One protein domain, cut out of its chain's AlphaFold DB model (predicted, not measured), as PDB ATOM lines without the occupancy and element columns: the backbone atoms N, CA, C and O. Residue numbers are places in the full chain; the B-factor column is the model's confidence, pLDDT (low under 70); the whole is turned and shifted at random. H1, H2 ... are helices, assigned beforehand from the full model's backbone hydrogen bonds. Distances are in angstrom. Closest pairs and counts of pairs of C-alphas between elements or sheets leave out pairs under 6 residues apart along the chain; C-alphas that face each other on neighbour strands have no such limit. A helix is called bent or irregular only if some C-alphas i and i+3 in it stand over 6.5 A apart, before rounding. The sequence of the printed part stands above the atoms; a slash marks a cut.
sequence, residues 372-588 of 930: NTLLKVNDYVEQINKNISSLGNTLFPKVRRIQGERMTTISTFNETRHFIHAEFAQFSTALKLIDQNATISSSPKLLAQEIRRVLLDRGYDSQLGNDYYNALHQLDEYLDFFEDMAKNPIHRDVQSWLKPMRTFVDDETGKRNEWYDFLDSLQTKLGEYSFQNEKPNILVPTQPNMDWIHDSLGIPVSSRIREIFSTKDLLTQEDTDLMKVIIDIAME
ATOM      1  N   ASN A 372     328.451 358.388 339.996       74.44
ATOM      2  CA  ASN A 372     327.026 358.511 339.678       74.44
ATOM      3  C   ASN A 372     326.743 359.744 338.811       74.44
ATOM      4  O   ASN A 372     325.920 359.670 337.902       74.44
ATOM      5  N   THR A 373     327.445 360.854 339.055       81.12
ATOM      6  CA  THR A 373     327.331 362.072 338.244       81.12
ATOM      7  C   THR A 373     327.825 361.837 336.815       81.12
ATOM      8  O   THR A 373     327.167 362.240 335.858       81.12
ATOM      9  N   LEU A 374     328.917 361.078 336.653       78.44
ATOM     10  CA  LEU A 374     329.453 360.708 335.338       78.44
ATOM     11  C   LEU A 374     328.478 359.878 334.485       78.44
ATOM     12  O   LEU A 374     328.530 359.963 333.261       78.44
ATOM     13  N   LEU A 375     327.574 359.100 335.093       80.25
ATOM     14  CA  LEU A 375     326.560 358.348 334.340       80.25
ATOM     15  C   LEU A 375     325.531 359.273 333.676       80.25
ATOM     16  O   LEU A 375     325.080 358.968 332.575       80.25
ATOM     17  N   LYS A 376     325.206 360.411 334.305       85.38
ATOM     18  CA  LYS A 376     324.258 361.391 333.756       85.38
ATOM     19  C   LYS A 376     324.832 362.243 332.623       85.38
ATOM     20  O   LYS A 376     324.061 362.805 331.853       85.38
ATOM     21  N   VAL A 377     326.158 362.345 332.495       84.81
ATOM     22  CA  VAL A 377     326.804 363.144 331.435       84.81
ATOM     23  C   VAL A 377     326.303 362.727 330.050       84.81
ATOM     24  O   VAL A 377     325.940 363.582 329.249       84.81
ATOM     25  N   ASN A 378     326.182 361.420 329.792       82.62
ATOM     26  CA  ASN A 378     325.666 360.918 328.513       82.62
ATOM     27  C   ASN A 378     324.209 361.340 328.257       82.62
ATOM     28  O   ASN A 378     323.876 361.708 327.131       82.62
ATOM     29  N   ASP A 379     323.363 361.346 329.293       87.25
ATOM     30  CA  ASP A 379     321.966 361.781 329.183       87.25
ATOM     31  C   ASP A 379     321.876 363.279 328.838       87.25
ATOM     32  O   ASP A 379     321.014 363.689 328.057       87.25
ATOM     33  N   TYR A 380     322.772 364.112 329.385       89.38
ATOM     34  CA  TYR A 380     322.838 365.539 329.045       89.38
ATOM     35  C   TYR A 380     323.372 365.774 327.636       89.38
ATOM     36  O   TYR A 380     322.824 366.608 326.919       89.38
ATOM     37  N   VAL A 381     324.372 365.007 327.193       88.19
ATOM     38  CA  VAL A 381     324.849 365.054 325.804       88.19
ATOM     39  C   VAL A 381     323.720 364.692 324.832       88.19
ATOM     40  O   VAL A 381     323.527 365.372 323.825       88.19
ATOM     41  N   GLU A 382     322.911 363.669 325.130       88.31
ATOM     42  CA  GLU A 382     321.737 363.332 324.313       88.31
ATOM     43  C   GLU A 382     320.703 364.473 324.292       88.31
ATOM     44  O   GLU A 382     320.145 364.791 323.237       88.31
ATOM     45  N   GLN A 383     320.470 365.134 325.430       89.56
ATOM     46  CA  GLN A 383     319.596 366.309 325.497       89.56
ATOM     47  C   GLN A 383     320.133 367.483 324.672       89.56
ATOM     48  O   GLN A 383     319.358 368.088 323.932       89.56
ATOM     49  N   ILE A 384     321.438 367.772 324.716       89.06
ATOM     50  CA  ILE A 384     322.043 368.820 323.880       89.06
ATOM     51  C   ILE A 384     321.863 368.486 322.397       89.06
ATOM     52  O   ILE A 384     321.417 369.339 321.629       89.06
ATOM     53  N   ASN A 385     322.121 367.236 321.995       89.69
ATOM     54  CA  ASN A 385     321.905 366.792 320.617       89.69
ATOM     55  C   ASN A 385     320.456 367.046 320.151       89.69
ATOM     56  O   ASN A 385     320.229 367.544 319.045       89.69
ATOM     57  N   LYS A 386     319.467 366.751 321.008       91.44
ATOM     58  CA  LYS A 386     318.047 367.035 320.740       91.44
ATOM     59  C   LYS A 386     317.762 368.535 320.664       91.44
ATOM     60  O   LYS A 386     317.033 368.958 319.767       91.44
ATOM     61  N   ASN A 387     318.352 369.336 321.549       89.94
ATOM     62  CA  ASN A 387     318.175 370.789 321.567       89.94
ATOM     63  C   ASN A 387     318.722 371.442 320.289       89.94
ATOM     64  O   ASN A 387     318.024 372.260 319.696       89.94
ATOM     65  N   ILE A 388     319.895 371.021 319.799       89.12
ATOM     66  CA  ILE A 388     320.462 371.496 318.522       89.12
ATOM     67  C   ILE A 388     319.495 371.214 317.361       89.12
ATOM     68  O   ILE A 388     319.177 372.109 316.574       89.12
ATOM     69  N   SER A 389     318.962 369.989 317.276       90.75
ATOM     70  CA  SER A 389     317.975 369.627 316.246       90.75
ATOM     71  C   SER A 389     316.678 370.448 316.373       90.75
ATOM     72  O   SER A 389     316.137 370.939 315.381       90.75
ATOM     73  N   SER A 390     316.197 370.674 317.600       91.06
ATOM     74  CA  SER A 390     314.993 371.470 317.887       91.06
ATOM     75  C   SER A 390     315.151 372.950 317.504       91.06
ATOM     76  O   SER A 390     314.240 373.549 316.924       91.06
ATOM     77  N   LEU A 391     316.338 373.525 317.726       89.88
ATOM     78  CA  LEU A 391     316.677 374.863 317.240       89.88
ATOM     79  C   LEU A 391     316.587 374.924 315.710       89.88
ATOM     80  O   LEU A 391     315.990 375.856 315.170       89.88
ATOM     81  N   GLY A 392     317.114 373.920 314.999       88.81
ATOM     82  CA  GLY A 392     316.979 373.813 313.540       88.81
ATOM     83  C   GLY A 392     315.515 373.769 313.086       88.81
ATOM     84  O   GLY A 392     315.128 374.511 312.182       88.81
ATOM     85  N   ASN A 393     314.678 372.980 313.768       88.88
ATOM     86  CA  ASN A 393     313.232 372.912 313.511       88.88
ATOM     87  C   ASN A 393     312.502 374.237 313.782       88.88
ATOM     88  O   ASN A 393     311.406 374.437 313.274       88.88
ATOM     89  N   THR A 394     313.093 375.149 314.554       90.12
ATOM     90  CA  THR A 394     312.541 376.491 314.796       90.12
ATOM     91  C   THR A 394     313.049 377.511 313.770       90.12
ATOM     92  O   THR A 394     312.310 378.409 313.362       90.12
ATOM     93  N   LEU A 395     314.305 377.382 313.335       90.00
ATOM     94  CA  LEU A 395     314.955 378.296 312.397       90.00
ATOM     95  C   LEU A 395     314.374 378.198 310.983       90.00
ATOM     96  O   LEU A 395     313.935 379.203 310.426       90.00
ATOM     97  N   PHE A 396     314.379 377.006 310.383       89.25
ATOM     98  CA  PHE A 396     314.053 376.859 308.961       89.25
ATOM     99  C   PHE A 396     312.600 377.220 308.606       89.25
ATOM    100  O   PHE A 396     312.400 377.838 307.560       89.25
ATOM    101  N   PRO A 397     311.588 376.989 309.467       86.56
ATOM    102  CA  PRO A 397     310.252 377.539 309.232       86.56
ATOM    103  C   PRO A 397     310.212 379.074 309.207       86.56
ATOM    104  O   PRO A 397     309.483 379.656 308.404       86.56
ATOM    105  N   LYS A 398     311.019 379.759 310.034       87.94
ATOM    106  CA  LYS A 398     311.134 381.228 309.975       87.94
ATOM    107  C   LYS A 398     311.777 381.681 308.664       87.94
ATOM    108  O   LYS A 398     311.289 382.636 308.068       87.94
ATOM    109  N   VAL A 399     312.818 380.980 308.199       87.69
ATOM    110  CA  VAL A 399     313.450 381.231 306.889       87.69
ATOM    111  C   VAL A 399     312.420 381.087 305.767       87.69
ATOM    112  O   VAL A 399     312.271 382.005 304.962       87.69
ATOM    113  N   ARG A 400     311.643 379.995 305.770       84.38
ATOM    114  CA  ARG A 400     310.567 379.753 304.797       84.38
ATOM    115  C   ARG A 400     309.543 380.887 304.776       84.38
ATOM    116  O   ARG A 400     309.148 381.340 303.706       84.38
ATOM    117  N   ARG A 401     309.138 381.393 305.946       83.19
ATOM    118  CA  ARG A 401     308.198 382.521 306.041       83.19
ATOM    119  C   ARG A 401     308.752 383.794 305.391       83.19
ATOM    120  O   ARG A 401     308.064 384.395 304.575       83.19
ATOM    121  N   ILE A 402     309.994 384.168 305.712       83.81
ATOM    122  CA  ILE A 402     310.652 385.359 305.141       83.81
ATOM    123  C   ILE A 402     310.784 385.225 303.621       83.81
ATOM    124  O   ILE A 402     310.575 386.178 302.872       83.81
ATOM    125  N   GLN A 403     311.123 384.029 303.147       79.00
ATOM    126  CA  GLN A 403     311.180 383.741 301.722       79.00
ATOM    127  C   GLN A 403     309.800 383.895 301.070       79.00
ATOM    128  O   GLN A 403     309.704 384.519 300.017       79.00
ATOM    129  N   GLY A 404     308.743 383.366 301.696       75.50
ATOM    130  CA  GLY A 404     307.354 383.538 301.260       75.50
ATOM    131  C   GLY A 404     306.999 385.007 301.054       75.50
ATOM    132  O   GLY A 404     306.506 385.376 299.995       75.50
ATOM    133  N   GLU A 405     307.353 385.862 302.015       77.44
ATOM    134  CA  GLU A 405     307.155 387.313 301.925       77.44
ATOM    135  C   GLU A 405     307.925 387.933 300.746       77.44
ATOM    136  O   GLU A 405     307.366 388.742 300.008       77.44
ATOM    137  N   ARG A 406     309.176 387.522 300.497       75.75
ATOM    138  CA  ARG A 406     309.953 387.998 299.335       75.75
ATOM    139  C   ARG A 406     309.352 387.546 298.006       75.75
ATOM    140  O   ARG A 406     309.360 388.317 297.049       75.75
ATOM    141  N   MET A 407     308.806 386.335 297.947       69.25
ATOM    142  CA  MET A 407     308.191 385.802 296.728       69.25
ATOM    143  C   MET A 407     306.930 386.563 296.317       69.25
ATOM    144  O   MET A 407     306.707 386.698 295.119       69.25
ATOM    145  N   THR A 408     306.207 387.186 297.255       65.56
ATOM    146  CA  THR A 408     305.054 388.048 296.919       65.56
ATOM    147  C   THR A 408     305.415 389.247 296.029       65.56
ATOM    148  O   THR A 408     304.540 389.848 295.405       65.56
ATOM    149  N   THR A 409     306.703 389.612 295.962       63.53
ATOM    150  CA  THR A 409     307.208 390.703 295.112       63.53
ATOM    151  C   THR A 409     307.647 390.241 293.722       63.53
ATOM    152  O   THR A 409     307.888 391.078 292.851       63.53
ATOM    153  N   ILE A 410     307.748 388.928 293.496       60.50
ATOM    154  CA  ILE A 410     308.152 388.351 292.215       60.50
ATOM    155  C   ILE A 410     306.929 388.303 291.306       60.50
ATOM    156  O   ILE A 410     305.891 387.745 291.653       60.50
ATOM    157  N   SER A 411     307.048 388.901 290.124       55.19
ATOM    158  CA  SER A 411     305.902 389.101 289.234       55.19
ATOM    159  C   SER A 411     305.610 387.904 288.327       55.19
ATOM    160  O   SER A 411     304.649 387.952 287.562       55.19
ATOM    161  N   THR A 412     306.443 386.846 288.370       60.44
ATOM    162  CA  THR A 412     306.431 385.799 287.342       60.44
ATOM    163  C   THR A 412     306.709 384.380 287.814       60.44
ATOM    164  O   THR A 412     307.531 384.130 288.695       60.44
ATOM    165  N   PHE A 413     306.064 383.419 287.147       63.12
ATOM    166  CA  PHE A 413     306.278 381.983 287.340       63.12
ATOM    167  C   PHE A 413     307.732 381.556 287.088       63.12
ATOM    168  O   PHE A 413     308.335 380.873 287.917       63.12
ATOM    169  N   ASN A 414     308.322 381.999 285.973       64.56
ATOM    170  CA  ASN A 414     309.698 381.653 285.611       64.56
ATOM    171  C   ASN A 414     310.723 382.308 286.542       64.56
ATOM    172  O   ASN A 414     311.696 381.658 286.917       64.56
ATOM    173  N   GLU A 415     310.498 383.555 286.966       67.38
ATOM    174  CA  GLU A 415     311.328 384.208 287.984       67.38
ATOM    175  C   GLU A 415     311.192 383.506 289.326       67.38
ATOM    176  O   GLU A 415     312.197 383.338 290.000       67.38
ATOM    177  N   THR A 416     309.999 383.034 289.700       68.75
ATOM    178  CA  THR A 416     309.807 382.300 290.958       68.75
ATOM    179  C   THR A 416     310.565 380.978 290.934       68.75
ATOM    180  O   THR A 416     311.312 380.676 291.863       68.75
ATOM    181  N   ARG A 417     310.476 380.223 289.833       72.38
ATOM    182  CA  ARG A 417     311.268 379.004 289.630       72.38
ATOM    183  C   ARG A 417     312.772 379.293 289.652       72.38
ATOM    184  O   ARG A 417     313.531 378.584 290.312       72.38
ATOM    185  N   HIS A 418     313.218 380.335 288.950       74.50
ATOM    186  CA  HIS A 418     314.630 380.711 288.911       74.50
ATOM    187  C   HIS A 418     315.132 381.182 290.280       74.50
ATOM    188  O   HIS A 418     316.219 380.794 290.698       74.50
ATOM    189  N   PHE A 419     314.315 381.945 291.007       76.81
ATOM    190  CA  PHE A 419     314.568 382.396 292.370       76.81
ATOM    191  C   PHE A 419     314.707 381.214 293.323       76.81
ATOM    192  O   PHE A 419     315.706 381.143 294.029       76.81
ATOM    193  N   ILE A 420     313.784 380.245 293.292       73.81
ATOM    194  CA  ILE A 420     313.872 379.006 294.082       73.81
ATOM    195  C   ILE A 420     315.199 378.295 293.773       73.81
ATOM    196  O   ILE A 420     316.011 378.077 294.671       73.81
ATOM    197  N   HIS A 421     315.495 377.999 292.503       75.31
ATOM    198  CA  HIS A 421     316.750 377.328 292.144       75.31
ATOM    199  C   HIS A 421     317.996 378.100 292.598       75.31
ATOM    200  O   HIS A 421     318.920 377.500 293.154       75.31
ATOM    201  N   ALA A 422     318.021 379.415 292.378       78.06
ATOM    202  CA  ALA A 422     319.139 380.265 292.752       78.06
ATOM    203  C   ALA A 422     319.315 380.317 294.272       78.06
ATOM    204  O   ALA A 422     320.434 380.125 294.743       78.06
ATOM    205  N   GLU A 423     318.241 380.529 295.041       75.00
ATOM    206  CA  GLU A 423     318.238 380.574 296.509       75.00
ATOM    207  C   GLU A 423     318.797 379.283 297.110       75.00
ATOM    208  O   GLU A 423     319.762 379.311 297.886       75.00
ATOM    209  N   PHE A 424     318.265 378.136 296.692       79.06
ATOM    210  CA  PHE A 424     318.587 376.864 297.329       79.06
ATOM    211  C   PHE A 424     319.873 376.202 296.852       79.06
ATOM    212  O   PHE A 424     320.403 375.337 297.555       79.06
ATOM    213  N   ALA A 425     320.433 376.627 295.719       80.81
ATOM    214  CA  ALA A 425     321.750 376.164 295.293       80.81
ATOM    215  C   ALA A 425     322.813 376.410 296.380       80.81
ATOM    216  O   ALA A 425     323.676 375.561 296.611       80.81
ATOM    217  N   GLN A 426     322.725 377.532 297.102       80.69
ATOM    218  CA  GLN A 426     323.654 377.847 298.190       80.69
ATOM    219  C   GLN A 426     323.418 377.004 299.449       80.69
ATOM    220  O   GLN A 426     324.388 376.499 300.009       80.69
ATOM    221  N   PHE A 427     322.163 376.774 299.854       84.81
ATOM    222  CA  PHE A 427     321.857 375.862 300.964       84.81
ATOM    223  C   PHE A 427     322.306 374.425 300.661       84.81
ATOM    224  O   PHE A 427     322.895 373.771 301.518       84.81
ATOM    225  N   SER A 428     322.106 373.950 299.426       84.88
ATOM    226  CA  SER A 428     322.596 372.641 298.977       84.88
ATOM    227  C   SER A 428     324.128 372.569 298.981       84.88
ATOM    228  O   SER A 428     324.709 371.566 299.392       84.88
ATOM    229  N   THR A 429     324.800 373.646 298.563       87.00
ATOM    230  CA  THR A 429     326.268 373.741 298.577       87.00
ATOM    231  C   THR A 429     326.808 373.711 300.005       87.00
ATOM    232  O   THR A 429     327.750 372.973 300.281       87.00
ATOM    233  N   ALA A 430     326.180 374.443 300.925       85.88
ATOM    234  CA  ALA A 430     326.545 374.441 302.335       85.88
ATOM    235  C   ALA A 430     326.308 373.078 302.995       85.88
ATOM    236  O   ALA A 430     327.195 372.584 303.682       85.88
ATOM    237  N   LEU A 431     325.179 372.410 302.718       86.50
ATOM    238  CA  LEU A 431     324.946 371.036 303.183       86.50
ATOM    239  C   LEU A 431     326.056 370.084 302.726       86.50
ATOM    240  O   LEU A 431     326.591 369.338 303.541       86.50
ATOM    241  N   LYS A 432     326.449 370.143 301.447       87.06
ATOM    242  CA  LYS A 432     327.553 369.324 300.919       87.06
ATOM    243  C   LYS A 432     328.878 369.638 301.609       87.06
ATOM    244  O   LYS A 432     329.622 368.711 301.912       87.06
ATOM    245  N   LEU A 433     329.170 370.915 301.857       87.19
ATOM    246  CA  LEU A 433     330.381 371.333 302.561       87.19
ATOM    247  C   LEU A 433     330.407 370.794 303.997       87.19
ATOM    248  O   LEU A 433     331.429 370.261 304.422       87.19
ATOM    249  N   ILE A 434     329.289 370.894 304.720       85.69
ATOM    250  CA  ILE A 434     329.176 370.397 306.094       85.69
ATOM    251  C   ILE A 434     329.305 368.867 306.126       85.69
ATOM    252  O   ILE A 434     330.056 368.337 306.941       85.69
ATOM    253  N   ASP A 435     328.644 368.152 305.211       82.25
ATOM    254  CA  ASP A 435     328.730 366.689 305.120       82.25
ATOM    255  C   ASP A 435     330.149 366.199 304.778       82.25
ATOM    256  O   ASP A 435     330.568 365.134 305.234       82.25
ATOM    257  N   GLN A 436     330.904 366.966 303.987       84.56
ATOM    258  CA  GLN A 436     332.269 366.618 303.574       84.56
ATOM    259  C   GLN A 436     333.340 367.038 304.590       84.56
ATOM    260  O   GLN A 436     334.446 366.494 304.566       84.56
ATOM    261  N   ASN A 437     333.042 367.988 305.479       85.00
ATOM    262  CA  ASN A 437     333.998 368.526 306.438       85.00
ATOM    263  C   ASN A 437     333.704 368.044 307.866       85.00
ATOM    264  O   ASN A 437     332.908 368.635 308.595       85.00
ATOM    265  N   ALA A 438     334.422 366.995 308.284       75.19
ATOM    266  CA  ALA A 438     334.319 366.396 309.617       75.19
ATOM    267  C   ALA A 438     334.544 367.396 310.770       75.19
ATOM    268  O   ALA A 438     334.007 367.218 311.861       75.19
ATOM    269  N   THR A 439     335.322 368.459 310.546       75.81
ATOM    270  CA  THR A 439     335.592 369.488 311.559       75.81
ATOM    271  C   THR A 439     334.385 370.400 311.764       75.81
ATOM    272  O   THR A 439     334.031 370.696 312.898       75.81
ATOM    273  N   ILE A 440     333.709 370.801 310.682       74.38
ATOM    274  CA  ILE A 440     332.487 371.618 310.775       74.38
ATOM    275  C   ILE A 440     331.360 370.792 311.389       74.38
ATOM    276  O   ILE A 440     330.627 371.267 312.249       74.38
ATOM    277  N   SER A 441     331.243 369.537 310.965       70.81
ATOM    278  CA  SER A 441     330.149 368.674 311.384       70.81
ATOM    279  C   SER A 441     330.253 368.208 312.839       70.81
ATOM    280  O   SER A 441     329.231 367.887 313.437       70.81
ATOM    281  N   SER A 442     331.445 368.239 313.443       73.62
ATOM    282  CA  SER A 442     331.653 367.878 314.850       73.62
ATOM    283  C   SER A 442     331.550 369.042 315.842       73.62
ATOM    284  O   SER A 442     331.449 368.767 317.032       73.62
ATOM    285  N   SER A 443     331.508 370.311 315.416       78.69
ATOM    286  CA  SER A 443     331.342 371.468 316.319       78.69
ATOM    287  C   SER A 443     330.019 372.200 316.053       78.69
ATOM    288  O   SER A 443     329.871 372.809 314.989       78.69
ATOM    289  N   PRO A 444     329.062 372.199 317.004       77.12
ATOM    290  CA  PRO A 444     327.851 373.015 316.916       77.12
ATOM    291  C   PRO A 444     328.117 374.496 316.619       77.12
ATOM    292  O   PRO A 444     327.348 375.109 315.881       77.12
ATOM    293  N   LYS A 445     329.215 375.078 317.119       77.31
ATOM    294  CA  LYS A 445     329.613 376.461 316.810       77.31
ATOM    295  C   LYS A 445     330.051 376.644 315.364       77.31
ATOM    296  O   LYS A 445     329.606 377.596 314.725       77.31
ATOM    297  N   LEU A 446     330.896 375.762 314.828       83.00
ATOM    298  CA  LEU A 446     331.289 375.832 313.413       83.00
ATOM    299  C   LEU A 446     330.090 375.569 312.494       83.00
ATOM    300  O   LEU A 446     329.927 376.252 311.483       83.00
ATOM    301  N   LEU A 447     329.206 374.648 312.886       82.62
ATOM    302  CA  LEU A 447     327.925 374.423 312.223       82.62
ATOM    303  C   LEU A 447     327.065 375.697 312.222       82.62
ATOM    304  O   LEU A 447     326.563 376.100 311.173       82.62
ATOM    305  N   ALA A 448     326.930 376.363 313.373       78.69
ATOM    306  CA  ALA A 448     326.192 377.616 313.503       78.69
ATOM    307  C   ALA A 448     326.775 378.714 312.610       78.69
ATOM    308  O   ALA A 448     326.020 379.446 311.974       78.69
ATOM    309  N   GLN A 449     328.104 378.825 312.544       84.56
ATOM    310  CA  GLN A 449     328.798 379.798 311.702       84.56
ATOM    311  C   GLN A 449     328.543 379.551 310.216       84.56
ATOM    312  O   GLN A 449     328.275 380.504 309.487       84.56
ATOM    313  N   GLU A 450     328.568 378.295 309.770       87.19
ATOM    314  CA  GLU A 450     328.315 377.968 308.368       87.19
ATOM    315  C   GLU A 450     326.846 378.204 307.990       87.19
ATOM    316  O   GLU A 450     326.561 378.828 306.967       87.19
ATOM    317  N   ILE A 451     325.900 377.819 308.857       84.56
ATOM    318  CA  ILE A 451     324.477 378.147 308.682       84.56
ATOM    319  C   ILE A 451     324.280 379.671 308.667       84.56
ATOM    320  O   ILE A 451     323.559 380.197 307.816       84.56
ATOM    321  N   ARG A 452     324.949 380.402 309.566       85.38
ATOM    322  CA  ARG A 452     324.904 381.868 309.616       85.38
ATOM    323  C   ARG A 452     325.418 382.498 308.337       85.38
ATOM    324  O   ARG A 452     324.776 383.408 307.829       85.38
ATOM    325  N   ARG A 453     326.541 382.014 307.807       88.62
ATOM    326  CA  ARG A 453     327.134 382.510 306.563       88.62
ATOM    327  C   ARG A 453     326.130 382.431 305.414       88.62
ATOM    328  O   ARG A 453     325.890 383.433 304.752       88.62
ATOM    329  N   VAL A 454     325.474 381.281 305.240       87.12
ATOM    330  CA  VAL A 454     324.444 381.096 304.201       87.12
ATOM    331  C   VAL A 454     323.262 382.045 304.402       87.12
ATOM    332  O   VAL A 454     322.748 382.610 303.439       87.12
ATOM    333  N   LEU A 455     322.832 382.247 305.648       86.00
ATOM    334  CA  LEU A 455     321.722 383.148 305.957       86.00
ATOM    335  C   LEU A 455     322.083 384.630 305.754       86.00
ATOM    336  O   LEU A 455     321.249 385.401 305.273       86.00
ATOM    337  N   LEU A 456     323.318 385.019 306.075       85.38
ATOM    338  CA  LEU A 456     323.873 386.358 305.866       85.38
ATOM    339  C   LEU A 456     324.011 386.694 304.383       85.38
ATOM    340  O   LEU A 456     323.545 387.752 303.967       85.38
ATOM    341  N   ASP A 457     324.565 385.777 303.585       84.75
ATOM    342  CA  ASP A 457     324.754 385.951 302.136       84.75
ATOM    343  C   ASP A 457     323.420 386.198 301.402       84.75
ATOM    344  O   ASP A 457     323.386 386.757 300.305       84.75
ATOM    345  N   ARG A 458     322.297 385.826 302.030       82.75
ATOM    346  CA  ARG A 458     320.927 386.035 301.539       82.75
ATOM    347  C   ARG A 458     320.164 387.145 302.254       82.75
ATOM    348  O   ARG A 458     318.999 387.400 301.942       82.75
ATOM    349  N   GLY A 459     320.782 387.816 303.218       83.25
ATOM    350  CA  GLY A 459     320.171 388.907 303.970       83.25
ATOM    351  C   GLY A 459     319.024 388.477 304.893       83.25
ATOM    352  O   GLY A 459     318.132 389.285 305.146       83.25
ATOM    353  N   TYR A 460     319.001 387.227 305.371       83.94
ATOM    354  CA  TYR A 460     318.009 386.763 306.357       83.94
ATOM    355  C   TYR A 460     318.341 387.215 307.795       83.94
ATOM    356  O   TYR A 460     317.440 387.334 308.622       83.94
ATOM    357  N   ASP A 461     319.613 387.506 308.087       77.50
ATOM    358  CA  ASP A 461     320.141 387.793 309.438       77.50
ATOM    359  C   ASP A 461     319.388 388.930 310.157       77.50
ATOM    360  O   ASP A 461     318.978 388.775 311.306       77.50
ATOM    361  N   SER A 462     319.072 390.019 309.443       78.25
ATOM    362  CA  SER A 462     318.340 391.170 310.003       78.25
ATOM    363  C   SER A 462     316.937 390.844 310.535       78.25
ATOM    364  O   SER A 462     316.423 391.574 311.379       78.25
ATOM    365  N   GLN A 463     316.316 389.760 310.059       79.75
ATOM    366  CA  GLN A 463     314.943 389.375 310.409       79.75
ATOM    367  C   GLN A 463     314.874 388.180 311.367       79.75
ATOM    368  O   GLN A 463     313.845 387.963 312.007       79.75
ATOM    369  N   LEU A 464     315.946 387.388 311.460       82.31
ATOM    370  CA  LEU A 464     316.004 386.195 312.307       82.31
ATOM    371  C   LEU A 464     316.510 386.492 313.725       82.31
ATOM    372  O   LEU A 464     316.156 385.755 314.647       82.31
ATOM    373  N   GLY A 465     317.281 387.571 313.904       80.12
ATOM    374  CA  GLY A 465     317.903 387.927 315.182       80.12
ATOM    375  C   GLY A 465     319.090 387.024 315.545       80.12
ATOM    376  O   GLY A 465     319.444 386.104 314.809       80.12
ATOM    377  N   ASN A 466     319.714 387.288 316.700       82.44
ATOM    378  CA  ASN A 466     320.906 386.554 317.152       82.44
ATOM    379  C   ASN A 466     320.601 385.353 318.060       82.44
ATOM    380  O   ASN A 466     321.509 384.578 318.358       82.44
ATOM    381  N   ASP A 467     319.347 385.166 318.475       82.62
ATOM    382  CA  ASP A 467     318.959 384.183 319.496       82.62
ATOM    383  C   ASP A 467     319.372 382.753 319.124       82.62
ATOM    384  O   ASP A 467     319.907 382.022 319.953       82.62
ATOM    385  N   TYR A 468     319.193 382.365 317.856       81.88
ATOM    386  CA  TYR A 468     319.589 381.041 317.365       81.88
ATOM    387  C   TYR A 468     321.107 380.818 317.450       81.88
ATOM    388  O   TYR A 468     321.560 379.762 317.889       81.88
ATOM    389  N   TYR A 469     321.896 381.817 317.047       81.19
ATOM    390  CA  TYR A 469     323.357 381.719 317.050       81.19
ATOM    391  C   TYR A 469     323.913 381.709 318.472       81.19
ATOM    392  O   TYR A 469     324.822 380.935 318.764       81.19
ATOM    393  N   ASN A 470     323.332 382.521 319.357       84.44
ATOM    394  CA  ASN A 470     323.689 382.557 320.770       84.44
ATOM    395  C   ASN A 470     323.376 381.215 321.446       84.44
ATOM    396  O   ASN A 470     324.235 380.671 322.135       84.44
ATOM    397  N   ALA A 471     322.199 380.638 321.179       83.75
ATOM    398  CA  ALA A 471     321.812 379.338 321.721       83.75
ATOM    399  C   ALA A 471     322.737 378.207 321.240       83.75
ATOM    400  O   ALA A 471     323.165 377.380 322.040       83.75
ATOM    401  N   LEU A 472     323.110 378.171 319.954       81.06
ATOM    402  CA  LEU A 472     324.067 377.168 319.466       81.06
ATOM    403  C   LEU A 472     325.475 377.357 320.037       81.06
ATOM    404  O   LEU A 472     326.127 376.363 320.339       81.06
ATOM    405  N   HIS A 473     325.933 378.601 320.212       84.00
ATOM    406  CA  HIS A 473     327.215 378.877 320.861       84.00
ATOM    407  C   HIS A 473     327.231 378.363 322.304       84.00
ATOM    408  O   HIS A 473     328.188 377.721 322.723       84.00
ATOM    409  N   GLN A 474     326.151 378.596 323.048       84.00
ATOM    410  CA  GLN A 474     325.998 378.109 324.416       84.00
ATOM    411  C   GLN A 474     325.983 376.572 324.483       84.00
ATOM    412  O   GLN A 474     326.640 375.984 325.337       84.00
ATOM    413  N   LEU A 475     325.281 375.902 323.564       84.94
ATOM    414  CA  LEU A 475     325.258 374.435 323.502       84.94
ATOM    415  C   LEU A 475     326.618 373.829 323.097       84.94
ATOM    416  O   LEU A 475     326.937 372.731 323.549       84.94
ATOM    417  N   ASP A 476     327.414 374.525 322.278       84.25
ATOM    418  CA  ASP A 476     328.802 374.153 321.947       84.25
ATOM    419  C   ASP A 476     329.706 374.233 323.186       84.25
ATOM    420  O   ASP A 476     330.378 373.254 323.499       84.25
ATOM    421  N   GLU A 477     329.623 375.331 323.955       83.12
ATOM    422  CA  GLU A 477     330.334 375.476 325.239       83.12
ATOM    423  C   GLU A 477     330.002 374.319 326.195       83.12
ATOM    424  O   GLU A 477     330.894 373.756 326.831       83.12
ATOM    425  N   TYR A 478     328.727 373.929 326.282       86.62
ATOM    426  CA  TYR A 478     328.311 372.807 327.124       86.62
ATOM    427  C   TYR A 478     328.811 371.455 326.611       86.62
ATOM    428  O   TYR A 478     329.198 370.614 327.421       86.62
ATOM    429  N   LEU A 479     328.834 371.221 325.296       85.38
ATOM    430  CA  LEU A 479     329.378 369.980 324.741       85.38
ATOM    431  C   LEU A 479     330.877 369.856 324.985       85.38
ATOM    432  O   LEU A 479     331.315 368.784 325.387       85.38
ATOM    433  N   ASP A 480     331.640 370.929 324.798       83.50
ATOM    434  CA  ASP A 480     333.082 370.922 325.060       83.50
ATOM    435  C   ASP A 480     333.378 370.707 326.548       83.50
ATOM    436  O   ASP A 480     334.267 369.935 326.908       83.50
ATOM    437  N   PHE A 481     332.564 371.305 327.418       84.12
ATOM    438  CA  PHE A 481     332.591 371.038 328.850       84.12
ATOM    439  C   PHE A 481     332.335 369.557 329.181       84.12
ATOM    440  O   PHE A 481     333.105 368.946 329.925       84.12
ATOM    441  N   PHE A 482     331.291 368.944 328.614       85.81
ATOM    442  CA  PHE A 482     331.004 367.525 328.844       85.81
ATOM    443  C   PHE A 482     332.026 366.587 328.190       85.81
ATOM    444  O   PHE A 482     332.264 365.503 328.722       85.81
ATOM    445  N   GLU A 483     332.645 366.990 327.079       84.50
ATOM    446  CA  GLU A 483     333.735 366.257 326.429       84.50
ATOM    447  C   GLU A 483     334.956 366.164 327.348       84.50
ATOM    448  O   GLU A 483     335.489 365.074 327.536       84.50
ATOM    449  N   ASP A 484     335.355 367.273 327.984       81.38
ATOM    450  CA  ASP A 484     336.482 367.288 328.927       81.38
ATOM    451  C   ASP A 484     336.187 366.486 330.210       81.38
ATOM    452  O   ASP A 484     337.093 365.943 330.847       81.38
ATOM    453  N   MET A 485     334.911 366.365 330.594       80.56
ATOM    454  CA  MET A 485     334.475 365.510 331.708       80.56
ATOM    455  C   MET A 485     334.434 364.023 331.359       80.56
ATOM    456  O   MET A 485     334.595 363.162 332.235       80.56
ATOM    457  N   ALA A 486     334.157 363.696 330.099       77.69
ATOM    458  CA  ALA A 486     333.953 362.330 329.671       77.69
ATOM    459  C   ALA A 486     335.292 361.590 329.533       77.69
ATOM    460  O   ALA A 486     336.265 362.063 328.957       77.69
ATOM    461  N   LYS A 487     335.344 360.353 330.038       68.69
ATOM    462  CA  LYS A 487     336.523 359.480 329.851       68.69
ATOM    463  C   LYS A 487     336.648 358.944 328.424       68.69
ATOM    464  O   LYS A 487     337.712 358.462 328.049       68.69
ATOM    465  N   ASN A 488     335.549 358.969 327.675       74.12
ATOM    466  CA  ASN A 488     335.448 358.515 326.295       74.12
ATOM    467  C   ASN A 488     334.895 359.665 325.448       74.12
ATOM    468  O   ASN A 488     334.110 360.445 325.987       74.12
ATOM    469  N   PRO A 489     335.216 359.714 324.145       78.94
ATOM    470  CA  PRO A 489     334.620 360.687 323.239       78.94
ATOM    471  C   PRO A 489     333.094 360.654 323.321       78.94
ATOM    472  O   PRO A 489     332.496 359.569 323.276       78.94
ATOM    473  N   ILE A 490     332.465 361.818 323.456       83.94
ATOM    474  CA  ILE A 490     331.007 361.903 323.561       83.94
ATOM    475  C   ILE A 490     330.367 361.695 322.185       83.94
ATOM    476  O   ILE A 490     330.941 361.997 321.136       83.94
ATOM    477  N   HIS A 491     329.143 361.168 322.164       85.00
ATOM    478  CA  HIS A 491     328.419 360.981 320.911       85.00
ATOM    479  C   HIS A 491     327.799 362.302 320.434       85.00
ATOM    480  O   HIS A 491     326.839 362.801 321.023       85.00
ATOM    481  N   ARG A 492     328.329 362.842 319.334       85.81
ATOM    482  CA  ARG A 492     327.770 363.998 318.620       85.81
ATOM    483  C   ARG A 492     326.906 363.498 317.451       85.81
ATOM    484  O   ARG A 492     327.430 362.917 316.499       85.81
ATOM    485  N   ASP A 493     325.584 363.680 317.525       86.38
ATOM    486  CA  ASP A 493     324.624 363.185 316.519       86.38
ATOM    487  C   ASP A 493     324.427 364.198 315.384       86.38
ATOM    488  O   ASP A 493     323.376 364.821 315.206       86.38
ATOM    489  N   VAL A 494     325.479 364.339 314.582       84.88
ATOM    490  CA  VAL A 494     325.532 365.238 313.424       84.88
ATOM    491  C   VAL A 494     324.357 365.019 312.467       84.88
ATOM    492  O   VAL A 494     323.808 365.970 311.909       84.88
ATOM    493  N   GLN A 495     323.951 363.763 312.262       86.69
ATOM    494  CA  GLN A 495     322.869 363.445 311.331       86.69
ATOM    495  C   GLN A 495     321.533 363.998 311.834       86.69
ATOM    496  O   GLN A 495     320.757 364.534 311.042       86.69
ATOM    497  N   SER A 496     321.283 363.934 313.144       89.94
ATOM    498  CA  SER A 496     320.118 364.564 313.768       89.94
ATOM    499  C   SER A 496     320.180 366.094 313.739       89.94
ATOM    500  O   SER A 496     319.150 366.738 313.511       89.94
ATOM    501  N   TRP A 497     321.368 366.693 313.892       89.25
ATOM    502  CA  TRP A 497     321.552 368.151 313.811       89.25
ATOM    503  C   TRP A 497     321.245 368.701 312.417       89.25
ATOM    504  O   TRP A 497     320.616 369.749 312.291       89.25
ATOM    505  N   LEU A 498     321.662 367.985 311.367       88.94
ATOM    506  CA  LEU A 498     321.474 368.398 309.973       88.94
ATOM    507  C   LEU A 498     320.105 368.040 309.403       88.94
ATOM    508  O   LEU A 498     319.711 368.598 308.379       88.94
ATOM    509  N   LYS A 499     319.364 367.133 310.048       91.31
ATOM    510  CA  LYS A 499     318.051 366.685 309.576       91.31
ATOM    511  C   LYS A 499     317.089 367.846 309.271       91.31
ATOM    512  O   LYS A 499     316.544 367.827 308.169       91.31
ATOM    513  N   PRO A 500     316.913 368.874 310.129       91.44
ATOM    514  CA  PRO A 500     316.035 370.005 309.819       91.44
ATOM    515  C   PRO A 500     316.455 370.767 308.554       91.44
ATOM    516  O   PRO A 500     315.607 371.105 307.733       91.44
ATOM    517  N   MET A 501     317.761 370.986 308.355       89.00
ATOM    518  CA  MET A 501     318.285 371.667 307.164       89.00
ATOM    519  C   MET A 501     318.116 370.814 305.905       89.00
ATOM    520  O   MET A 501     317.725 371.333 304.865       89.00
ATOM    521  N   ARG A 502     318.384 369.503 305.991       89.56
ATOM    522  CA  ARG A 502     318.173 368.568 304.877       89.56
ATOM    523  C   ARG A 502     316.708 368.517 304.477       89.56
ATOM    524  O   ARG A 502     316.409 368.701 303.309       89.56
ATOM    525  N   THR A 503     315.801 368.362 305.443       89.62
ATOM    526  CA  THR A 503     314.358 368.396 305.183       89.62
ATOM    527  C   THR A 503     313.941 369.717 304.544       89.62
ATOM    528  O   THR A 503     313.218 369.693 303.557       89.62
ATOM    529  N   PHE A 504     314.447 370.853 305.031       88.19
ATOM    530  CA  PHE A 504     314.189 372.157 304.420       88.19
ATOM    531  C   PHE A 504     314.668 372.230 302.961       88.19
ATOM    532  O   PHE A 504     313.900 372.622 302.089       88.19
ATOM    533  N   VAL A 505     315.905 371.814 302.672       87.00
ATOM    534  CA  VAL A 505     316.443 371.820 301.302       87.00
ATOM    535  C   VAL A 505     315.697 370.841 300.401       87.00
ATOM    536  O   VAL A 505     315.372 371.210 299.277       87.00
ATOM    537  N   ASP A 506     315.390 369.632 300.866       85.38
ATOM    538  CA  ASP A 506     314.671 368.617 300.087       85.38
ATOM    539  C   ASP A 506     313.230 369.050 299.779       85.38
ATOM    540  O   ASP A 506     312.746 368.875 298.657       85.38
ATOM    541  N   ASP A 507     312.547 369.652 300.753       85.62
ATOM    542  CA  ASP A 507     311.213 370.220 300.572       85.62
ATOM    543  C   ASP A 507     311.237 371.341 299.524       85.62
ATOM    544  O   ASP A 507     310.462 371.335 298.567       85.62
ATOM    545  N   GLU A 508     312.157 372.288 299.657       81.50
ATOM    546  CA  GLU A 508     312.167 373.469 298.803       81.50
ATOM    547  C   GLU A 508     312.756 373.219 297.405       81.50
ATOM    548  O   GLU A 508     312.267 373.758 296.416       81.50
ATOM    549  N   THR A 509     313.791 372.383 297.281       76.50
ATOM    550  CA  THR A 509     314.409 372.065 295.978       76.50
ATOM    551  C   THR A 509     313.800 370.867 295.289       76.50
ATOM    552  O   THR A 509     313.778 370.825 294.064       76.50
ATOM    553  N   GLY A 510     313.360 369.864 296.038       79.25
ATOM    554  CA  GLY A 510     312.763 368.674 295.460       79.25
ATOM    555  C   GLY A 510     311.293 368.929 295.200       79.25
ATOM    556  O   GLY A 510     310.858 369.084 294.060       79.25
ATOM    557  N   LYS A 511     310.523 369.008 296.286       87.44
ATOM    558  CA  LYS A 511     309.061 369.023 296.205       87.44
ATOM    559  C   LYS A 511     308.520 370.282 295.537       87.44
ATOM    560  O   LYS A 511     307.618 370.187 294.709       87.44
ATOM    561  N   ARG A 512     309.065 371.458 295.855       83.75
ATOM    562  CA  ARG A 512     308.575 372.695 295.240       83.75
ATOM    563  C   ARG A 512     308.919 372.763 293.753       83.75
ATOM    564  O   ARG A 512     308.042 373.074 292.966       83.75
ATOM    565  N   ASN A 513     310.110 372.354 293.316       82.25
ATOM    566  CA  ASN A 513     310.390 372.280 291.873       82.25
ATOM    567  C   ASN A 513     309.459 371.308 291.140       82.25
ATOM    568  O   ASN A 513     308.960 371.648 290.073       82.25
ATOM    569  N   GLU A 514     309.152 370.152 291.731       88.19
ATOM    570  CA  GLU A 514     308.169 369.224 291.162       88.19
ATOM    571  C   GLU A 514     306.767 369.835 291.055       88.19
ATOM    572  O   GLU A 514     306.053 369.562 290.091       88.19
ATOM    573  N   TRP A 515     306.373 370.689 292.008       89.94
ATOM    574  CA  TRP A 515     305.137 371.466 291.912       89.94
ATOM    575  C   TRP A 515     305.144 372.398 290.698       89.94
ATOM    576  O   TRP A 515     304.199 372.390 289.913       89.94
ATOM    577  N   TYR A 516     306.221 373.159 290.501       85.38
ATOM    578  CA  TYR A 516     306.350 374.059 289.354       85.38
ATOM    579  C   TYR A 516     306.420 373.283 288.023       85.38
ATOM    580  O   TYR A 516     305.754 373.663 287.065       85.38
ATOM    581  N   ASP A 517     307.120 372.148 287.960       86.00
ATOM    582  CA  ASP A 517     307.120 371.276 286.774       86.00
ATOM    583  C   ASP A 517     305.722 370.708 286.472       86.00
ATOM    584  O   ASP A 517     305.328 370.567 285.309       86.00
ATOM    585  N   PHE A 518     304.942 370.405 287.515       91.81
ATOM    586  CA  PHE A 518     303.543 370.027 287.364       91.81
ATOM    587  C   PHE A 518     302.697 371.180 286.815       91.81
ATOM    588  O   PHE A 518     301.905 370.938 285.909       91.81
ATOM    589  N   LEU A 519     302.866 372.414 287.302       87.88
ATOM    590  CA  LEU A 519     302.133 373.578 286.787       87.88
ATOM    591  C   LEU A 519     302.460 373.872 285.316       87.88
ATOM    592  O   LEU A 519     301.545 374.150 284.544       87.88
ATOM    593  N   ASP A 520     303.723 373.738 284.910       84.38
ATOM    594  CA  ASP A 520     304.146 373.871 283.508       84.38
ATOM    595  C   ASP A 520     303.526 372.776 282.623       84.38
ATOM    596  O   ASP A 520     302.954 373.040 281.560       84.38
ATOM    597  N   SER A 521     303.538 371.531 283.111       89.94
ATOM    598  CA  SER A 521     302.887 370.401 282.442       89.94
ATOM    599  C   SER A 521     301.371 370.596 282.340       89.94
ATOM    600  O   SER A 521     300.774 370.291 281.306       89.94
ATOM    601  N   LEU A 522     300.747 371.120 283.397       91.31
ATOM    602  CA  LEU A 522     299.323 371.432 283.466       91.31
ATOM    603  C   LEU A 522     298.966 372.519 282.448       91.31
ATOM    604  O   LEU A 522     298.069 372.302 281.638       91.31
ATOM    605  N   GLN A 523     299.690 373.642 282.435       88.50
ATOM    606  CA  GLN A 523     299.492 374.724 281.469       88.50
ATOM    607  C   GLN A 523     299.683 374.231 280.034       88.50
ATOM    608  O   GLN A 523     298.857 374.521 279.172       88.50
ATOM    609  N   THR A 524     300.727 373.438 279.784       87.75
ATOM    610  CA  THR A 524     300.988 372.852 278.464       87.75
ATOM    611  C   THR A 524     299.817 371.985 278.015       87.75
ATOM    612  O   THR A 524     299.304 372.182 276.918       87.75
ATOM    613  N   LYS A 525     299.344 371.062 278.864       93.56
ATOM    614  CA  LYS A 525     298.213 370.177 278.540       93.56
ATOM    615  C   LYS A 525     296.910 370.923 278.331       93.56
ATOM    616  O   LYS A 525     296.196 370.642 277.373       93.56
ATOM    617  N   LEU A 526     296.622 371.886 279.192       93.19
ATOM    618  CA  LEU A 526     295.451 372.735 279.060       93.19
ATOM    619  C   LEU A 526     295.528 373.633 277.823       93.19
ATOM    620  O   LEU A 526     294.500 373.932 277.227       93.19
ATOM    621  N   GLY A 527     296.726 374.030 277.405       91.00
ATOM    622  CA  GLY A 527     296.964 374.801 276.193       91.00
ATOM    623  C   GLY A 527     297.038 373.977 274.909       91.00
ATOM    624  O   GLY A 527     297.205 374.563 273.847       91.00
ATOM    625  N   GLU A 528     296.923 372.647 274.943       92.94
ATOM    626  CA  GLU A 528     296.911 371.839 273.720       92.94
ATOM    627  C   GLU A 528     295.613 372.059 272.924       92.94
ATOM    628  O   GLU A 528     294.515 372.117 273.483       92.94
ATOM    629  N   TYR A 529     295.718 372.091 271.589       93.62
ATOM    630  CA  TYR A 529     294.546 372.214 270.713       93.62
ATOM    631  C   TYR A 529     293.481 371.141 270.981       93.62
ATOM    632  O   TYR A 529     292.295 371.449 270.949       93.62
ATOM    633  N   SER A 530     293.881 369.894 271.252       94.00
ATOM    634  CA  SER A 530     292.953 368.799 271.573       94.00
ATOM    635  C   SER A 530     292.082 369.132 272.782       94.00
ATOM    636  O   SER A 530     290.865 368.991 272.706       94.00
ATOM    637  N   PHE A 531     292.691 369.639 273.859       95.25
ATOM    638  CA  PHE A 531     291.965 370.060 275.054       95.25
ATOM    639  C   PHE A 531     291.076 371.273 274.765       95.25
ATOM    640  O   PHE A 531     289.893 371.269 275.090       95.25
ATOM    641  N   GLN A 532     291.621 372.301 274.111       95.31
ATOM    642  CA  GLN A 532     290.896 373.543 273.828       95.31
ATOM    643  C   GLN A 532     289.717 373.340 272.861       95.31
ATOM    644  O   GLN A 532     288.678 373.984 273.008       95.31
ATOM    645  N   ASN A 533     289.832 372.410 271.911       94.06
ATOM    646  CA  ASN A 533     288.764 372.046 270.980       94.06
ATOM    647  C   ASN A 533     287.645 371.229 271.648       94.06
ATOM    648  O   ASN A 533     286.477 371.386 271.297       94.06
ATOM    649  N   GLU A 534     287.987 370.381 272.619       92.75
ATOM    650  CA  GLU A 534     287.041 369.550 273.380       92.75
ATOM    651  C   GLU A 534     286.757 370.120 274.779       92.75
ATOM    652  O   GLU A 534     286.344 369.391 275.682       92.75
ATOM    653  N   LYS A 535     286.963 371.434 274.954       91.38
ATOM    654  CA  LYS A 535     286.923 372.119 276.251       91.38
ATOM    655  C   LYS A 535     285.670 371.732 277.051       91.38
ATOM    656  O   LYS A 535     284.549 372.047 276.617       91.38
ATOM    657  N   PRO A 536     285.829 371.083 278.220       89.88
ATOM    658  CA  PRO A 536     284.695 370.555 278.958       89.88
ATOM    659  C   PRO A 536     283.825 371.694 279.492       89.88
ATOM    660  O   PRO A 536     284.314 372.731 279.938       89.88
ATOM    661  N   ASN A 537     282.504 371.514 279.453       90.44
ATOM    662  CA  ASN A 537     281.557 372.481 280.009       90.44
ATOM    663  C   ASN A 537     281.343 372.217 281.507       90.44
ATOM    664  O   ASN A 537     280.276 371.762 281.919       90.44
ATOM    665  N   ILE A 538     282.388 372.443 282.301       91.88
ATOM    666  CA  ILE A 538     282.404 372.221 283.750       91.88
ATOM    667  C   ILE A 538     282.691 373.526 284.488       91.88
ATOM    668  O   ILE A 538     283.418 374.390 284.000       91.88
ATOM    669  N   LEU A 539     282.114 373.668 285.678       91.31
ATOM    670  CA  LEU A 539     282.330 374.833 286.528       91.31
ATOM    671  C   LEU A 539     283.623 374.630 287.324       91.31
ATOM    672  O   LEU A 539     283.753 373.633 288.034       91.31
ATOM    673  N   VAL A 540     284.576 375.556 287.192       92.19
ATOM    674  CA  VAL A 540     285.835 375.510 287.949       92.19
ATOM    675  C   VAL A 540     285.532 375.831 289.420       92.19
ATOM    676  O   VAL A 540     284.956 376.887 289.700       92.19
ATOM    677  N   PRO A 541     285.877 374.947 290.374       91.88
ATOM    678  CA  PRO A 541     285.709 375.222 291.794       91.88
ATOM    679  C   PRO A 541     286.497 376.460 292.227       91.88
ATOM    680  O   PRO A 541     287.544 376.774 291.667       91.88
ATOM    681  N   THR A 542     286.053 377.127 293.294       88.88
ATOM    682  CA  THR A 542     286.796 378.260 293.873       88.88
ATOM    683  C   THR A 542     288.213 377.860 294.297       88.88
ATOM    684  O   THR A 542     289.131 378.661 294.166       88.88
ATOM    685  N   GLN A 543     288.391 376.620 294.760       87.81
ATOM    686  CA  GLN A 543     289.688 376.024 295.076       87.81
ATOM    687  C   GLN A 543     289.770 374.629 294.436       87.81
ATOM    688  O   GLN A 543     289.283 373.659 295.024       87.81
ATOM    689  N   PRO A 544     290.304 374.514 293.208       89.19
ATOM    690  CA  PRO A 544     290.483 373.219 292.566       89.19
ATOM    691  C   PRO A 544     291.513 372.384 293.340       89.19
ATOM    692  O   PRO A 544     292.546 372.895 293.767       89.19
ATOM    693  N   ASN A 545     291.229 371.093 293.524       93.19
ATOM    694  CA  ASN A 545     292.145 370.138 294.149       93.19
ATOM    695  C   ASN A 545     292.653 369.108 293.124       93.19
ATOM    696  O   ASN A 545     292.192 369.054 291.982       93.19
ATOM    697  N   MET A 546     293.606 368.273 293.541       94.38
ATOM    698  CA  MET A 546     294.244 367.286 292.662       94.38
ATOM    699  C   MET A 546     293.292 366.207 292.133       94.38
ATOM    700  O   MET A 546     293.472 365.735 291.011       94.38
ATOM    701  N   ASP A 547     292.278 365.827 292.915       94.44
ATOM    702  CA  ASP A 547     291.242 364.886 292.475       94.44
ATOM    703  C   ASP A 547     290.396 365.494 291.361       94.44
ATOM    704  O   ASP A 547     290.213 364.881 290.317       94.44
ATOM    705  N   TRP A 548     289.961 366.742 291.532       95.31
ATOM    706  CA  TRP A 548     289.177 367.449 290.531       95.31
ATOM    707  C   TRP A 548     289.948 367.631 289.219       95.31
ATOM    708  O   TRP A 548     289.375 367.405 288.155       95.31
ATOM    709  N   ILE A 549     291.242 367.976 289.276       94.06
ATOM    710  CA  ILE A 549     292.091 368.087 288.075       94.06
ATOM    711  C   ILE A 549     292.161 366.743 287.344       94.06
ATOM    712  O   ILE A 549     291.962 366.684 286.131       94.06
ATOM    713  N   HIS A 550     292.398 365.659 288.076       94.75
ATOM    714  CA  HIS A 550     292.464 364.328 287.487       94.75
ATOM    715  C   HIS A 550     291.124 363.894 286.884       94.75
ATOM    716  O   HIS A 550     291.060 363.527 285.711       94.75
ATOM    717  N   ASP A 551     290.050 363.972 287.664       94.38
ATOM    718  CA  ASP A 551     288.757 363.392 287.310       94.38
ATOM    719  C   ASP A 551     287.985 364.253 286.304       94.38
ATOM    720  O   ASP A 551     287.299 363.719 285.434       94.38
ATOM    721  N   SER A 552     288.098 365.581 286.401       94.00
ATOM    722  CA  SER A 552     287.314 366.513 285.577       94.00
ATOM    723  C   SER A 552     288.062 367.000 284.339       94.00
ATOM    724  O   SER A 552     287.420 367.288 283.330       94.00
ATOM    725  N   LEU A 553     289.398 367.098 284.392       93.25
ATOM    726  CA  LEU A 553     290.221 367.532 283.253       93.25
ATOM    727  C   LEU A 553     290.923 366.361 282.551       93.25
ATOM    728  O   LEU A 553     291.485 366.552 281.475       93.25
ATOM    729  N   GLY A 554     290.902 365.156 283.134       92.38
ATOM    730  CA  GLY A 554     291.577 363.979 282.578       92.38
ATOM    731  C   GLY A 554     293.105 364.083 282.607       92.38
ATOM    732  O   GLY A 554     293.785 363.389 281.849       92.38
ATOM    733  N   ILE A 555     293.658 364.969 283.443       92.94
ATOM    734  CA  ILE A 555     295.098 365.236 283.509       92.94
ATOM    735  C   ILE A 555     295.724 364.328 284.576       92.94
ATOM    736  O   ILE A 555     295.339 364.406 285.742       92.94
ATOM    737  N   PRO A 556     296.694 363.461 284.227       92.31
ATOM    738  CA  PRO A 556     297.320 362.567 285.194       92.31
ATOM    739  C   PRO A 556     298.010 363.345 286.320       92.31
ATOM    740  O   PRO A 556     298.918 364.135 286.069       92.31
ATOM    741  N   VAL A 557     297.624 363.072 287.568       93.56
ATOM    742  CA  VAL A 557     298.276 363.633 288.761       93.56
ATOM    743  C   VAL A 557     298.944 362.509 289.542       93.56
ATOM    744  O   VAL A 557     298.274 361.585 290.012       93.56
ATOM    745  N   SER A 558     300.267 362.587 289.694       93.94
ATOM    746  CA  SER A 558     301.036 361.578 290.427       93.94
ATOM    747  C   SER A 558     300.712 361.593 291.928       93.94
ATOM    748  O   SER A 558     300.322 362.618 292.492       93.94
ATOM    749  N   SER A 559     300.913 360.458 292.607       93.00
ATOM    750  CA  SER A 559     300.779 360.373 294.071       93.00
ATOM    751  C   SER A 559     301.686 361.369 294.795       93.00
ATOM    752  O   SER A 559     301.289 361.936 295.808       93.00
ATOM    753  N   ARG A 560     302.868 361.634 294.233       91.75
ATOM    754  CA  ARG A 560     303.837 362.583 294.775       91.75
ATOM    755  C   ARG A 560     303.337 364.028 294.712       91.75
ATOM    756  O   ARG A 560     303.423 364.730 295.709       91.75
ATOM    757  N   ILE A 561     302.716 364.455 293.610       92.69
ATOM    758  CA  ILE A 561     302.101 365.795 293.527       92.69
ATOM    759  C   ILE A 561     300.927 365.934 294.508       92.69
ATOM    760  O   ILE A 561     300.753 366.986 295.119       92.69
ATOM    761  N   ARG A 562     300.152 364.864 294.731       93.38
ATOM    762  CA  ARG A 562     299.074 364.849 295.740       93.38
ATOM    763  C   ARG A 562     299.616 365.024 297.162       93.38
ATOM    764  O   ARG A 562     299.032 365.758 297.956       93.38
ATOM    765  N   GLU A 563     300.737 364.382 297.478       91.06
ATOM    766  CA  GLU A 563     301.442 364.565 298.752       91.06
ATOM    767  C   GLU A 563     301.937 366.010 298.911       91.06
ATOM    768  O   GLU A 563     301.691 366.641 299.937       91.06
ATOM    769  N   ILE A 564     302.555 366.571 297.870       90.25
ATOM    770  CA  ILE A 564     303.052 367.955 297.865       90.25
ATOM    771  C   ILE A 564     301.908 368.943 298.105       90.25
ATOM    772  O   ILE A 564     302.004 369.783 298.996       90.25
ATOM    773  N   PHE A 565     300.797 368.789 297.382       89.44
ATOM    774  CA  PHE A 565     299.621 369.650 297.521       89.44
ATOM    775  C   PHE A 565     298.951 369.552 298.900       89.44
ATOM    776  O   PHE A 565     298.378 370.525 299.381       89.44
ATOM    777  N   SER A 566     299.009 368.386 299.549       87.12
ATOM    778  CA  SER A 566     298.421 368.175 300.882       87.12
ATOM    779  C   SER A 566     299.351 368.551 302.040       87.12
ATOM    780  O   SER A 566     298.894 368.649 303.183       87.12
ATOM    781  N   THR A 567     300.637 368.793 301.766       83.88
ATOM    782  CA  THR A 567     301.615 369.190 302.781       83.88
ATOM    783  C   THR A 567     301.372 370.642 303.186       83.88
ATOM    784  O   THR A 567     301.729 371.580 302.470       83.88
ATOM    785  N   LYS A 568     300.766 370.828 304.364       69.75
ATOM    786  CA  LYS A 568     300.629 372.149 304.988       69.75
ATOM    787  C   LYS A 568     302.019 372.762 305.180       69.75
ATOM    788  O   LYS A 568     302.961 372.052 305.515       69.75
ATOM    789  N   ASP A 569     302.131 374.062 304.929       71.06
ATOM    790  CA  ASP A 569     303.355 374.869 305.060       71.06
ATOM    791  C   ASP A 569     304.422 374.688 303.968       71.06
ATOM    792  O   ASP A 569     305.466 375.336 304.055       71.06
ATOM    793  N   LEU A 570     304.207 373.842 302.952       78.00
ATOM    794  CA  LEU A 570     305.123 373.731 301.806       78.00
ATOM    795  C   LEU A 570     304.747 374.683 300.664       78.00
ATOM    796  O   LEU A 570     305.599 375.398 300.143       78.00
ATOM    797  N   LEU A 571     303.473 374.672 300.266       82.25
ATOM    798  CA  LEU A 571     302.944 375.565 299.241       82.25
ATOM    799  C   LEU A 571     302.321 376.790 299.906       82.25
ATOM    800  O   LEU A 571     301.525 376.675 300.840       82.25
ATOM    801  N   THR A 572     302.681 377.969 299.414       78.25
ATOM    802  CA  THR A 572     302.036 379.224 299.798       78.25
ATOM    803  C   THR A 572     300.644 379.322 299.170       78.25
ATOM    804  O   THR A 572     300.335 378.636 298.192       78.25
ATOM    805  N   GLN A 573     299.797 380.217 299.691       78.81
ATOM    806  CA  GLN A 573     298.512 380.507 299.045       78.81
ATOM    807  C   GLN A 573     298.723 380.936 297.585       78.81
ATOM    808  O   GLN A 573     297.991 380.490 296.709       78.81
ATOM    809  N   GLU A 574     299.782 381.699 297.308       76.44
ATOM    810  CA  GLU A 574     300.125 382.149 295.958       76.44
ATOM    811  C   GLU A 574     300.467 380.994 295.012       76.44
ATOM    812  O   GLU A 574     300.012 381.001 293.870       76.44
ATOM    813  N   ASP A 575     301.191 379.975 295.490       79.50
ATOM    814  CA  ASP A 575     301.502 378.774 294.702       79.50
ATOM    815  C   ASP A 575     300.215 378.044 294.268       79.50
ATOM    816  O   ASP A 575     300.127 377.523 293.153       79.50
ATOM    817  N   THR A 576     299.199 378.012 295.138       84.56
ATOM    818  CA  THR A 576     297.902 377.381 294.835       84.56
ATOM    819  C   THR A 576     296.975 378.275 294.009       84.56
ATOM    820  O   THR A 576     296.275 377.778 293.125       84.56
ATOM    821  N   ASP A 577     297.009 379.592 294.223       83.00
ATOM    822  CA  ASP A 577     296.281 380.571 293.412       83.00
ATOM    823  C   ASP A 577     296.786 380.562 291.968       83.00
ATOM    824  O   ASP A 577     295.994 380.660 291.033       83.00
ATOM    825  N   LEU A 578     298.091 380.372 291.766       80.62
ATOM    826  CA  LEU A 578     298.692 380.267 290.442       80.62
ATOM    827  C   LEU A 578     298.092 379.112 289.631       80.62
ATOM    828  O   LEU A 578     297.698 379.298 288.480       80.62
ATOM    829  N   MET A 579     297.965 377.934 290.246       89.19
ATOM    830  CA  MET A 579     297.294 376.789 289.630       89.19
ATOM    831  C   MET A 579     295.865 377.144 289.213       89.19
ATOM    832  O   MET A 579     295.435 376.809 288.109       89.19
ATOM    833  N   LYS A 580     295.132 377.847 290.086       88.44
ATOM    834  CA  LYS A 580     293.771 378.293 289.794       88.44
ATOM    835  C   LYS A 580     293.741 379.235 288.590       88.44
ATOM    836  O   LYS A 580     292.903 379.043 287.719       88.44
ATOM    837  N   VAL A 581     294.653 380.203 288.509       85.19
ATOM    838  CA  VAL A 581     294.719 381.141 287.376       85.19
ATOM    839  C   VAL A 581     295.006 380.409 286.063       85.19
ATOM    840  O   VAL A 581     294.328 380.674 285.073       85.19
ATOM    841  N   ILE A 582     295.936 379.444 286.053       87.19
ATOM    842  CA  ILE A 582     296.217 378.606 284.871       87.19
ATOM    843  C   ILE A 582     294.937 377.899 284.401       87.19
ATOM    844  O   ILE A 582     294.608 377.918 283.214       87.19
ATOM    845  N   ILE A 583     294.196 377.303 285.338       91.44
ATOM    846  CA  ILE A 583     292.938 376.610 285.042       91.44
ATOM    847  C   ILE A 583     291.877 377.600 284.546       91.44
ATOM    848  O   ILE A 583     291.240 377.331 283.533       91.44
ATOM    849  N   ASP A 584     291.691 378.741 285.213       89.56
ATOM    850  CA  ASP A 584     290.687 379.744 284.844       89.56
ATOM    851  C   ASP A 584     290.920 380.275 283.420       89.56
ATOM    852  O   ASP A 584     289.984 380.291 282.622       89.56
ATOM    853  N   ILE A 585     292.160 380.643 283.074       87.56
ATOM    854  CA  ILE A 585     292.523 381.138 281.734       87.56
ATOM    855  C   ILE A 585     292.270 380.061 280.674       87.56
ATOM    856  O   ILE A 585     291.730 380.348 279.602       87.56
ATOM    857  N   ALA A 586     292.644 378.812 280.958       91.00
ATOM    858  CA  ALA A 586     292.443 377.708 280.029       91.00
ATOM    859  C   ALA A 586     290.969 377.340 279.830       91.00
ATOM    860  O   ALA A 586     290.570 376.959 278.726       91.00
ATOM    861  N   MET A 587     290.171 377.432 280.891       92.69
ATOM    862  CA  MET A 587     288.757 377.062 280.904       92.69
ATOM    863  C   MET A 587     287.839 378.198 280.446       92.69
ATOM    864  O   MET A 587     286.705 377.936 280.038       92.69
ATOM    865  N   GLU A 588     288.310 379.445 280.457       90.75
ATOM    866  CA  GLU A 588     287.572 380.583 279.923       90.75
ATOM    867  C   GLU A 588     287.279 380.374 278.429       90.75
ATOM    868  O   GLU A 588     288.149 380.007 277.633       90.75
TER     869      GLU A 588
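This is residues 372 to 588 of the 930 residues of an uncharacterized protein of Folsomia candida (UniProt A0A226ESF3). This is a long rod of helices lying mostly lengthwise: H1, H2, H4, H6 and H7 make a staggered up-and-down bundle, each running against the one before it. H1 begins at one end of the rod, and H7 runs on toward the other end, where H10 and H11 pack on it, with H8, H9 and a long link nearby. The printed part has 217 residues with eleven named helices, H1 to H11 in order, and no named strand; its class is all helix. It is loose, with a radius of gyration of the C-alphas of 22.5 A and spans of 78 by 33 by 28 A.

H1, residues 372 to 407, begins with C-alpha 372 at (327.026, 358.511, 339.678) and is 54.3 A long. H2, residues 413 to 436, measures 34.3 A; the short H3 is residues 438 to 442. H4, residues 444 to 457, is 19.9 A long, H5 is residues 461 to 464, and H6, residues 467 to 485, is 27.2 A long. H7, residues 494 to 526, spans 46.3 A from C-alpha 494 at (325.532, 365.238, 313.424). It is irregular, with C-alphas 497 and 500 7.1 A apart, and has a kink of 42 degrees near residue 501. H8 is residues 529 to 533, H9 546 to 553 and H10 559 to 566. H11, residues 573 to 587, is 20.9 A long and ends with C-alpha 587 at (288.757, 377.062, 280.904).

H7 is the hub. Its residues 496 to 504 touch H1, the same way at a shallow tilt of 26 degrees; the closest C-alphas, of Ser 389 and Trp 497, are 4.6 A apart. Its residues 501 to 516 touch H2, opposite ways at 25 degrees, a shallow tilt, closest at C-alphas of Phe 424 and Thr 509, 6.5 A. H4 touches H6, at C-alphas of Pro 444 and Asp 476, 5.2 A. H3 and H4 touch only at the corner, at C-alphas of Ile 440 and Leu 446, 5.1 A. H5 touches H1, at C-alphas of Lys 398 and Leu 464, 7.3 A. H10 is about perpendicular to H7, at 78 degrees, and touches it at C-alphas of Lys 511 and Ile 564, 6.3 A. H11 touches H7, at C-alphas of Leu 526 and Ala 586, 5.9 A. H8 and H7 are close but not clearly touching, with C-alphas of Leu 526 and Gln 532 7.0 A apart, as are H9 and H10, with C-alphas of Met 546 and Arg 562 6.2 A apart. Each O i to N i+4 pair is within hydrogen-bond range in H3, H4, H6, H8, H9 and H10, against 26 of 32 in H1, 18 of 20 in H2, 25 of 29 in H7 and 10 of 11 in H11; H5 is too short for such a pair.

The two C-alphas farthest apart, of Asn 372 and Asn 533, are 79.8 A apart. The printed part has no cut. The link from H8 to H9, residues 534 to 545, is long. The mean pLDDT of the printed part is 84.5, and residues 407 to 416, 487 and 568 are under 70.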